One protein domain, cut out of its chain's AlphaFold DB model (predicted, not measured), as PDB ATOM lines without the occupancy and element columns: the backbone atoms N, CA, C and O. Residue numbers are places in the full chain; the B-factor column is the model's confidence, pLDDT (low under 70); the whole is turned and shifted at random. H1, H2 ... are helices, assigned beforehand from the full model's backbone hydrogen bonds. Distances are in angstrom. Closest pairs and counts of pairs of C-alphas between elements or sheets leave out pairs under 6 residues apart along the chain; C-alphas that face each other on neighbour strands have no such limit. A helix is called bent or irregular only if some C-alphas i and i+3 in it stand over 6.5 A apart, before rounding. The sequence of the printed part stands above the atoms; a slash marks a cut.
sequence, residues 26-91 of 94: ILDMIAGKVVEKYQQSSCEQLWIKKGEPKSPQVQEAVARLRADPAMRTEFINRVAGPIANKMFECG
ATOM      1  N   ILE A  26      35.067 -29.579 -12.634       83.94
ATOM      2  CA  ILE A  26      36.378 -28.908 -12.664       83.94
ATOM      3  C   ILE A  26      36.255 -27.437 -12.237       83.94
ATOM      4  O   ILE A  26      37.126 -26.920 -11.534       83.94
ATOM      5  N   LEU A  27      35.175 -26.766 -12.644       86.94
ATOM      6  CA  LEU A  27      34.901 -25.377 -12.276       86.94
ATOM      7  C   LEU A  27      34.708 -25.248 -10.766       86.94
ATOM      8  O   LEU A  27      35.212 -24.301 -10.174       86.94
ATOM      9  N   ASP A  28      34.062 -26.231 -10.149       84.56
ATOM     10  CA  ASP A  28      33.791 -26.274  -8.713       84.56
ATOM     11  C   ASP A  28      35.083 -26.289  -7.896       84.56
ATOM     12  O   ASP A  28      35.249 -25.512  -6.955       84.56
ATOM     13  N   MET A  29      36.043 -27.120  -8.306       88.94
ATOM     14  CA  MET A  29      37.362 -27.181  -7.680       88.94
ATOM     15  C   MET A  29      38.125 -25.857  -7.838       88.94
ATOM     16  O   MET A  29      38.788 -25.402  -6.904       88.94
ATOM     17  N   ILE A  30      38.047 -25.227  -9.014       91.50
ATOM     18  CA  ILE A  30      38.698 -23.934  -9.261       91.50
ATOM     19  C   ILE A  30      38.046 -22.842  -8.407       91.50
ATOM     20  O   ILE A  30      38.757 -22.086  -7.749       91.50
ATOM     21  N   ALA A  31      36.714 -22.782  -8.377       92.75
ATOM     22  CA  ALA A  31      35.955 -21.843  -7.560       92.75
ATOM     23  C   ALA A  31      36.327 -21.974  -6.078       92.75
ATOM     24  O   ALA A  31      36.616 -20.964  -5.438       92.75
ATOM     25  N   GLY A  32      36.431 -23.206  -5.566       93.06
ATOM     26  CA  GLY A  32      36.883 -23.480  -4.200       93.06
ATOM     27  C   GLY A  32      38.257 -22.879  -3.896       93.06
ATOM     28  O   GLY A  32      38.400 -22.142  -2.924       93.06
ATOM     29  N   LYS A  33      39.248 -23.084  -4.774       93.88
ATOM     30  CA  LYS A  33      40.594 -22.499  -4.606       93.88
ATOM     31  C   LYS A  33      40.592 -20.972  -4.647       93.88
ATOM     32  O   LYS A  33      41.378 -20.331  -3.951       93.88
ATOM     33  N   VAL A  34      39.741 -20.370  -5.481       94.31
ATOM     34  CA  VAL A  34      39.604 -18.909  -5.531       94.31
ATOM     35  C   VAL A  34      39.019 -18.395  -4.216       94.31
ATOM     36  O   VAL A  34      39.578 -17.463  -3.643       94.31
ATOM     37  N   VAL A  35      37.950 -19.016  -3.713       95.75
ATOM     38  CA  VAL A  35      37.339 -18.658  -2.424       95.75
ATOM     39  C   VAL A  35      38.345 -18.796  -1.284       95.75
ATOM     40  O   VAL A  35      38.553 -17.840  -0.538       95.75
ATOM     41  N   GLU A  36      39.025 -19.938  -1.197       95.62
ATOM     42  CA  GLU A  36      40.043 -20.211  -0.182       95.62
ATOM     43  C   GLU A  36      41.141 -19.138  -0.195       95.62
ATOM     44  O   GLU A  36      41.481 -18.578   0.847       95.62
ATOM     45  N   LYS A  37      41.627 -18.762  -1.385       94.12
ATOM     46  CA  LYS A  37      42.643 -17.715  -1.533       94.12
ATOM     47  C   LYS A  37      42.182 -16.366  -0.987       94.12
ATOM     48  O   LYS A  37      42.992 -15.666  -0.382       94.12
ATOM     49  N   TYR A  38      40.925 -15.975  -1.200       94.69
ATOM     50  CA  TYR A  38      40.396 -14.733  -0.628       94.69
ATOM     51  C   TYR A  38      40.242 -14.834   0.889       94.69
ATOM     52  O   TYR A  38      40.640 -13.915   1.600       94.69
ATOM     53  N   GLN A  39      39.722 -15.952   1.392       93.75
ATOM     54  CA  GLN A  39      39.507 -16.153   2.824       93.75
ATOM     55  C   GLN A  39      40.820 -16.174   3.620       93.75
ATOM     56  O   GLN A  39      40.889 -15.553   4.681       93.75
ATOM     57  N   GLN A  40      41.861 -16.820   3.083       95.38
ATOM     58  CA  GLN A  40      43.191 -16.924   3.696       95.38
ATOM     59  C   GLN A  40      44.060 -15.668   3.514       95.38
ATOM     60  O   GLN A  40      45.042 -15.500   4.233       95.38
ATOM     61  N   SER A  41      43.733 -14.785   2.564       95.75
ATOM     62  CA  SER A  41      44.480 -13.535   2.376       95.75
ATOM     63  C   SER A  41      44.126 -12.510   3.457       95.75
ATOM     64  O   SER A  41      42.973 -12.401   3.892       95.75
ATOM     65  N   SER A  42      45.111 -11.702   3.859       96.06
ATOM     66  CA  SER A  42      44.853 -10.544   4.719       96.06
ATOM     67  C   SER A  42      44.145  -9.427   3.944       96.06
ATOM     68  O   SER A  42      44.239  -9.344   2.716       96.06
ATOM     69  N   CYS A  43      43.450  -8.535   4.656       94.50
ATOM     70  CA  CYS A  43      42.765  -7.405   4.025       94.50
ATOM     71  C   CYS A  43      43.737  -6.479   3.275       94.50
ATOM     72  O   CYS A  43      43.449  -6.096   2.145       94.50
ATOM     73  N   GLU A  44      44.917  -6.206   3.842       93.62
ATOM     74  CA  GLU A  44      45.993  -5.430   3.204       93.62
ATOM     75  C   GLU A  44      46.409  -6.040   1.851       93.62
ATOM     76  O   GLU A  44      46.457  -5.366   0.823       93.62
ATOM     77  N   GLN A  45      46.641  -7.359   1.826       93.88
ATOM     78  CA  GLN A  45      47.049  -8.081   0.618       93.88
ATOM     79  C   GLN A  45      45.970  -8.039  -0.466       93.88
ATOM     80  O   GLN A  45      46.282  -7.938  -1.654       93.88
ATOM     81  N   LEU A  46      44.702  -8.146  -0.070       93.50
ATOM     82  CA  LEU A  46      43.575  -8.059  -0.992       93.50
ATOM     83  C   LEU A  46      43.416  -6.642  -1.558       93.50
ATOM     84  O   LEU A  46      43.118  -6.502  -2.744       93.50
ATOM     85  N   TRP A  47      43.677  -5.605  -0.759       91.62
ATOM     86  CA  TRP A  47      43.642  -4.209  -1.196       91.62
ATOM     87  C   TRP A  47      44.719  -3.906  -2.235       91.62
ATOM     88  O   TRP A  47      44.403  -3.372  -3.300       91.62
ATOM     89  N   ILE A  48      45.958  -4.330  -1.979       92.19
ATOM     90  CA  ILE A  48      47.066  -4.194  -2.936       92.19
ATOM     91  C   ILE A  48      46.701  -4.892  -4.255       92.19
ATOM     92  O   ILE A  48      46.686  -4.270  -5.317       92.19
ATOM     93  N   LYS A  49      46.269  -6.159  -4.187       89.31
ATOM     94  CA  LYS A  49      45.876  -6.944  -5.372       89.31
ATOM     95  C   LYS A  49      44.660  -6.399  -6.121       89.31
ATOM     96  O   LYS A  49      44.466  -6.717  -7.300       89.31
ATOM     97  N   LYS A  50      43.785  -5.636  -5.458       87.94
ATOM     98  CA  LYS A  50      42.634  -4.989  -6.104       87.94
ATOM     99  C   LYS A  50      43.103  -3.897  -7.068       87.94
ATOM    100  O   LYS A  50      42.528  -3.801  -8.151       87.94
ATOM    101  N   GLY A  51      44.129  -3.131  -6.688       85.31
ATOM    102  CA  GLY A  51      44.721  -2.062  -7.501       85.31
ATOM    103  C   GLY A  51      45.695  -2.546  -8.578       85.31
ATOM    104  O   GLY A  51      45.928  -1.839  -9.555       85.31
ATOM    105  N   GLU A  52      46.238  -3.756  -8.437       89.25
ATOM    106  CA  GLU A  52      47.152  -4.331  -9.424       89.25
ATOM    107  C   GLU A  52      46.446  -4.772 -10.724       89.25
ATOM    108  O   GLU A  52      45.321  -5.302 -10.701       89.25
ATOM    109  N   PRO A  53      47.120  -4.620 -11.882       89.62
ATOM    110  CA  PRO A  53      46.622  -5.136 -13.148       89.62
ATOM    111  C   PRO A  53      46.476  -6.660 -13.095       89.62
ATOM    112  O   PRO A  53      47.283  -7.380 -12.507       89.62
ATOM    113  N   LYS A  54      45.427  -7.180 -13.739       90.62
ATOM    114  CA  LYS A  54      45.186  -8.628 -13.787       90.62
ATOM    115  C   LYS A  54      46.241  -9.307 -14.656       90.62
ATOM    116  O   LYS A  54      46.545  -8.823 -15.745       90.62
ATOM    117  N   SER A  55      46.758 -10.451 -14.205       91.69
ATOM    118  CA  SER A  55      47.732 -11.220 -14.984       91.69
ATOM    119  C   SER A  55      47.121 -11.716 -16.309       91.69
ATOM    120  O   SER A  55      45.897 -11.886 -16.385       91.69
ATOM    121  N   PRO A  56      47.934 -12.001 -17.345       93.62
ATOM    122  CA  PRO A  56      47.438 -12.505 -18.629       93.62
ATOM    123  C   PRO A  56      46.547 -13.750 -18.497       93.62
ATOM    124  O   PRO A  56      45.526 -13.862 -19.169       93.62
ATOM    125  N   GLN A  57      46.869 -14.646 -17.561       90.94
ATOM    126  CA  GLN A  57      46.095 -15.864 -17.303       90.94
ATOM    127  C   GLN A  57      44.699 -15.554 -16.748       90.94
ATOM    128  O   GLN A  57      43.718 -16.187 -17.131       90.94
ATOM    129  N   VAL A  58      44.589 -14.559 -15.860       91.00
ATOM    130  CA  VAL A  58      43.287 -14.109 -15.345       91.00
ATOM    131  C   VAL A  58      42.466 -13.477 -16.466       91.00
ATOM    132  O   VAL A  58      41.265 -13.718 -16.551       91.00
ATOM    133  N   GLN A  59      43.100 -12.699 -17.344       93.62
ATOM    134  CA  GLN A  59      42.416 -12.081 -18.480       93.62
ATOM    135  C   GLN A  59      41.867 -13.132 -19.454       93.62
ATOM    136  O   GLN A  59      40.715 -13.025 -19.873       93.62
ATOM    137  N   GLU A  60      42.637 -14.182 -19.750       94.12
ATOM    138  CA  GLU A  60      42.177 -15.298 -20.580       94.12
ATOM    139  C   GLU A  60      41.010 -16.052 -19.927       94.12
ATOM    140  O   GLU A  60      39.994 -16.307 -20.574       94.12
ATOM    141  N   ALA A  61      41.104 -16.361 -18.629       92.12
ATOM    142  CA  ALA A  61      40.016 -17.009 -17.897       92.12
ATOM    143  C   ALA A  61      38.731 -16.165 -17.934       92.12
ATOM    144  O   ALA A  61      37.648 -16.685 -18.199       92.12
ATOM    145  N   VAL A  62      38.848 -14.846 -17.751       93.44
ATOM    146  CA  VAL A  62      37.721 -13.913 -17.883       93.44
ATOM    147  C   VAL A  62      37.161 -13.912 -19.307       93.44
ATOM    148  O   VAL A  62      35.943 -13.870 -19.469       93.44
ATOM    149  N   ALA A  63      38.002 -13.987 -20.341       95.31
ATOM    150  CA  ALA A  63      37.544 -14.078 -21.727       95.31
ATOM    151  C   ALA A  63      36.744 -15.368 -21.983       95.31
ATOM    152  O   ALA A  63      35.673 -15.305 -22.586       95.31
ATOM    153  N   ARG A  64      37.193 -16.513 -21.448       92.81
ATOM    154  CA  ARG A  64      36.451 -17.785 -21.527       92.81
ATOM    155  C   ARG A  64      35.103 -17.708 -20.811       92.81
ATOM    156  O   ARG A  64      34.086 -18.063 -21.396       92.81
ATOM    157  N   LEU A  65      35.066 -17.159 -19.593       92.44
ATOM    158  CA  LEU A  65      33.807 -16.931 -18.869       92.44
ATOM    159  C   LEU A  65      32.886 -15.952 -19.617       92.44
ATOM    160  O   LEU A  65      31.667 -16.068 -19.577       92.44
ATOM    161  N   ARG A  66      33.419 -14.961 -20.336       94.38
ATOM    162  CA  ARG A  66      32.576 -14.090 -21.169       94.38
ATOM    163  C   ARG A  66      31.949 -14.839 -22.345       94.38
ATOM    164  O   ARG A  66      30.801 -14.536 -22.665       94.38
ATOM    165  N   ALA A  67      32.679 -15.786 -22.933       95.88
ATOM    166  CA  ALA A  67      32.235 -16.591 -24.066       95.88
ATOM    167  C   ALA A  67      31.194 -17.666 -23.695       95.88
ATOM    168  O   ALA A  67      30.376 -18.010 -24.543       95.88
ATOM    169  N   ASP A  68      31.183 -18.156 -22.449       93.62
ATOM    170  CA  ASP A  68      30.220 -19.152 -21.955       93.62
ATOM    171  C   ASP A  68      29.348 -18.586 -20.806       93.62
ATOM    172  O   ASP A  68      29.769 -18.557 -19.643       93.62
ATOM    173  N   PRO A  69      28.110 -18.134 -21.100       92.81
ATOM    174  CA  PRO A  69      27.205 -17.574 -20.096       92.81
ATOM    175  C   PRO A  69      26.788 -18.554 -18.992       92.81
ATOM    176  O   PRO A  69      26.566 -18.116 -17.857       92.81
ATOM    177  N   ALA A  70      26.679 -19.851 -19.296       91.25
ATOM    178  CA  ALA A  70      26.276 -20.862 -18.323       91.25
ATOM    179  C   ALA A  70      27.409 -21.099 -17.320       91.25
ATOM    180  O   ALA A  70      27.201 -20.991 -16.110       91.25
ATOM    181  N   MET A  71      28.632 -21.289 -17.821       91.44
ATOM    182  CA  MET A  71      29.833 -21.424 -16.995       91.44
ATOM    183  C   MET A  71      30.082 -20.174 -16.143       91.44
ATOM    184  O   MET A  71      30.421 -20.276 -14.965       91.44
ATOM    185  N   ARG A  72      29.878 -18.977 -16.709       93.88
ATOM    186  CA  ARG A  72      29.993 -17.714 -15.969       93.88
ATOM    187  C   ARG A  72      29.021 -17.625 -14.811       93.88
ATOM    188  O   ARG A  72      29.426 -17.225 -13.724       93.88
ATOM    189  N   THR A  73      27.759 -17.954 -15.058       93.12
ATOM    190  CA  THR A  73      26.714 -17.899 -14.033       93.12
ATOM    191  C   THR A  73      27.057 -18.834 -12.885       93.12
ATOM    192  O   THR A  73      27.076 -18.409 -11.733       93.12
ATOM    193  N   GLU A  74      27.431 -20.070 -13.206       91.88
ATOM    194  CA  GLU A  74      27.787 -21.066 -12.202       91.88
ATOM    195  C   GLU A  74      29.023 -20.660 -11.387       91.88
ATOM    196  O   GLU A  74      29.007 -20.701 -10.156       91.88
ATOM    197  N   PHE A  75      30.082 -20.191 -12.057       93.31
ATOM    198  CA  PHE A  75      31.289 -19.720 -11.383       93.31
ATOM    199  C   PHE A  75      30.994 -18.554 -10.436       93.31
ATOM    200  O   PHE A  75      31.395 -18.584  -9.274       93.31
ATOM    201  N   ILE A  76      30.279 -17.531 -10.921       94.56
ATOM    202  CA  ILE A  76      29.951 -16.336 -10.137       94.56
ATOM    203  C   ILE A  76      29.098 -16.711  -8.926       94.56
ATOM    204  O   ILE A  76      29.434 -16.295  -7.822       94.56
ATOM    205  N   ASN A  77      28.058 -17.530  -9.098       94.38
ATOM    206  CA  ASN A  77      27.185 -17.943  -7.996       94.38
ATOM    207  C   ASN A  77      27.961 -18.616  -6.854       94.38
ATOM    208  O   ASN A  77      27.633 -18.420  -5.685       94.38
ATOM    209  N   ARG A  78      29.022 -19.362  -7.178       92.31
ATOM    210  CA  ARG A  78      29.853 -20.061  -6.188       92.31
ATOM    211  C   ARG A  78      30.833 -19.150  -5.463       92.31
ATOM    212  O   ARG A  78      31.048 -19.320  -4.266       92.31
ATOM    213  N   VAL A  79      31.452 -18.209  -6.175       95.75
ATOM    214  CA  VAL A  79      32.529 -17.383  -5.602       95.75
ATOM    215  C   VAL A  79      32.033 -16.060  -5.022       95.75
ATOM    216  O   VAL A  79      32.653 -15.541  -4.096       95.75
ATOM    217  N   ALA A  80      30.934 -15.507  -5.545       96.00
ATOM    218  CA  ALA A  80      30.510 -14.143  -5.244       96.00
ATOM    219  C   ALA A  80      30.164 -13.952  -3.768       96.00
ATOM    220  O   ALA A  80      30.687 -13.029  -3.162       96.00
ATOM    221  N   GLY A  81      29.346 -14.830  -3.177       96.81
ATOM    222  CA  GLY A  81      28.942 -14.713  -1.771       96.81
ATOM    223  C   GLY A  81      30.133 -14.708  -0.800       96.81
ATOM    224  O   GLY A  81      30.336 -13.718  -0.098       96.81
ATOM    225  N   PRO A  82      30.973 -15.763  -0.782       96.06
ATOM    226  CA  PRO A  82      32.117 -15.836   0.127       96.06
ATOM    227  C   PRO A  82      33.134 -14.704  -0.066       96.06
ATOM    228  O   PRO A  82      33.651 -14.166   0.912       96.06
ATOM    229  N   ILE A  83      33.419 -14.330  -1.318       96.75
ATOM    230  CA  ILE A  83      34.376 -13.259  -1.616       96.75
ATOM    231  C   ILE A  83      33.798 -11.897  -1.246       96.75
ATOM    232  O   ILE A  83      34.511 -11.097  -0.650       96.75
ATOM    233  N   ALA A  84      32.527 -11.633  -1.557       96.56
ATOM    234  CA  ALA A  84      31.872 -10.383  -1.195       96.56
ATOM    235  C   ALA A  84      31.858 -10.198   0.323       96.56
ATOM    236  O   ALA A  84      32.262  -9.139   0.786       96.56
ATOM    237  N   ASN A  85      31.527 -11.235   1.099       96.69
ATOM    238  CA  ASN A  85      31.591 -11.166   2.562       96.69
ATOM    239  C   ASN A  85      32.998 -10.793   3.051       96.69
ATOM    240  O   ASN A  85      33.152  -9.851   3.823       96.69
ATOM    241  N   LYS A  86      34.044 -11.448   2.528       95.88
ATOM    242  CA  LYS A  86      35.433 -11.108   2.870       95.88
ATOM    243  C   LYS A  86      35.801  -9.677   2.466       95.88
ATOM    244  O   LYS A  86      36.496  -8.979   3.195       95.88
ATOM    245  N   MET A  87      35.358  -9.233   1.292       95.19
ATOM    246  CA  MET A  87      35.598  -7.874   0.808       95.19
ATOM    247  C   MET A  87      34.855  -6.828   1.645       95.19
ATOM    248  O   MET A  87      35.407  -5.753   1.860       95.19
ATOM    249  N   PHE A  88      33.655  -7.143   2.133       96.31
ATOM    250  CA  PHE A  88      32.868  -6.297   3.028       96.31
ATOM    251  C   PHE A  88      33.550  -6.162   4.394       96.31
ATOM    252  O   PHE A  88      33.813  -5.050   4.840       96.31
ATOM    253  N   GLU A  89      33.963  -7.278   5.004       95.38
ATOM    254  CA  GLU A  89      34.744  -7.282   6.254       95.38
ATOM    255  C   GLU A  89      36.038  -6.462   6.140       95.38
ATOM    256  O   GLU A  89      36.462  -5.812   7.094       95.38
ATOM    257  N   CYS A  90      36.660  -6.463   4.959       95.00
ATOM    258  CA  CYS A  90      37.864  -5.689   4.669       95.00
ATOM    259  C   CYS A  90      37.599  -4.245   4.181       95.00
ATOM    260  O   CYS A  90      38.548  -3.570   3.769       95.00
ATOM    261  N   GLY A  91      36.345  -3.776   4.162       94.00
ATOM    262  CA  GLY A  91      35.961  -2.418   3.753       94.00
ATOM    263  C   GLY A  91      36.131  -2.102   2.260       94.00
ATOM    264  O   GLY A  91      36.180  -0.938   1.873       94.00
TER     265      GLY A  91
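What this domain is: This is residues 26 to 91 of the 94 residues of an uncharacterized protein of Accumulibacter phosphatis (strain UW-1) (UniProt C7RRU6). Two long helices, H4 and H1, lie side by side and run the same way, and the stretch between them, H2, a link and H3, makes an arch over open space. H4 is bent, its arms H4a and H4b both reaching H1, while residues 48 to 61 of the arch stand free. The printed part has 66 residues with four named helices, H1 to H4 in chain order, and no named strand; its class is all helix. It is compact, with a radius of gyration of the C-alphas of 12.4 A and spans of 32 by 23 by 17 A.

How they stand to each other: Start at H4, residues 69 to 89, one helix by its hydrogen bonds but bent: C-alphas 78 and 81 are 7.0 A apart. Its arms, H4a at residues 69 to 78 and H4b at 81 to 89, stand at a steep tilt of 51 degrees. H1, residues 26 to 40, touches H4b with residues 35 to 39 alone, closest at the C-alphas of Val 35 and Ile 83, 6.2 A, at a shallow tilt of 13 degrees, the same way. It touches H4a with residues 27 to 31 alone, closest at C-alphas 31 and 75, 6.4 A. H2, residues 43 to 51, is close to H4b but not clearly touching, C-alphas 43 and 87 being closest at 7.9 A. H3, residues 56 to 67, only just touches H4a, with 3 pairs of C-alphas within 8 A, and only at the corner; C-alphas 65 and 72 are closest at 4.9 A. H2 and H3 are apart. In H1, H2, H3, H4a and H4b every O i to N i+4 pair is within hydrogen-bond range.

Where its parts are: Find C-alpha 69 at (27.205, -17.574, -20.096); H4a runs 14.4 A from there, and H4b, 12.4 A long, ends at C-alpha 89, (34.744, -7.282, 6.254). H1 begins at C-alpha 26, (36.378, -28.908, -12.664), and is 21.4 A long. H2 measures 12.9 A and H3 16.7 A.

The domain as a whole: The C-alphas of Glu 44 and Ala 70 are the farthest apart, at 33.0 A. The three links are tight, the printed part has no cut, and no printed residue is under 70 in pLDDT.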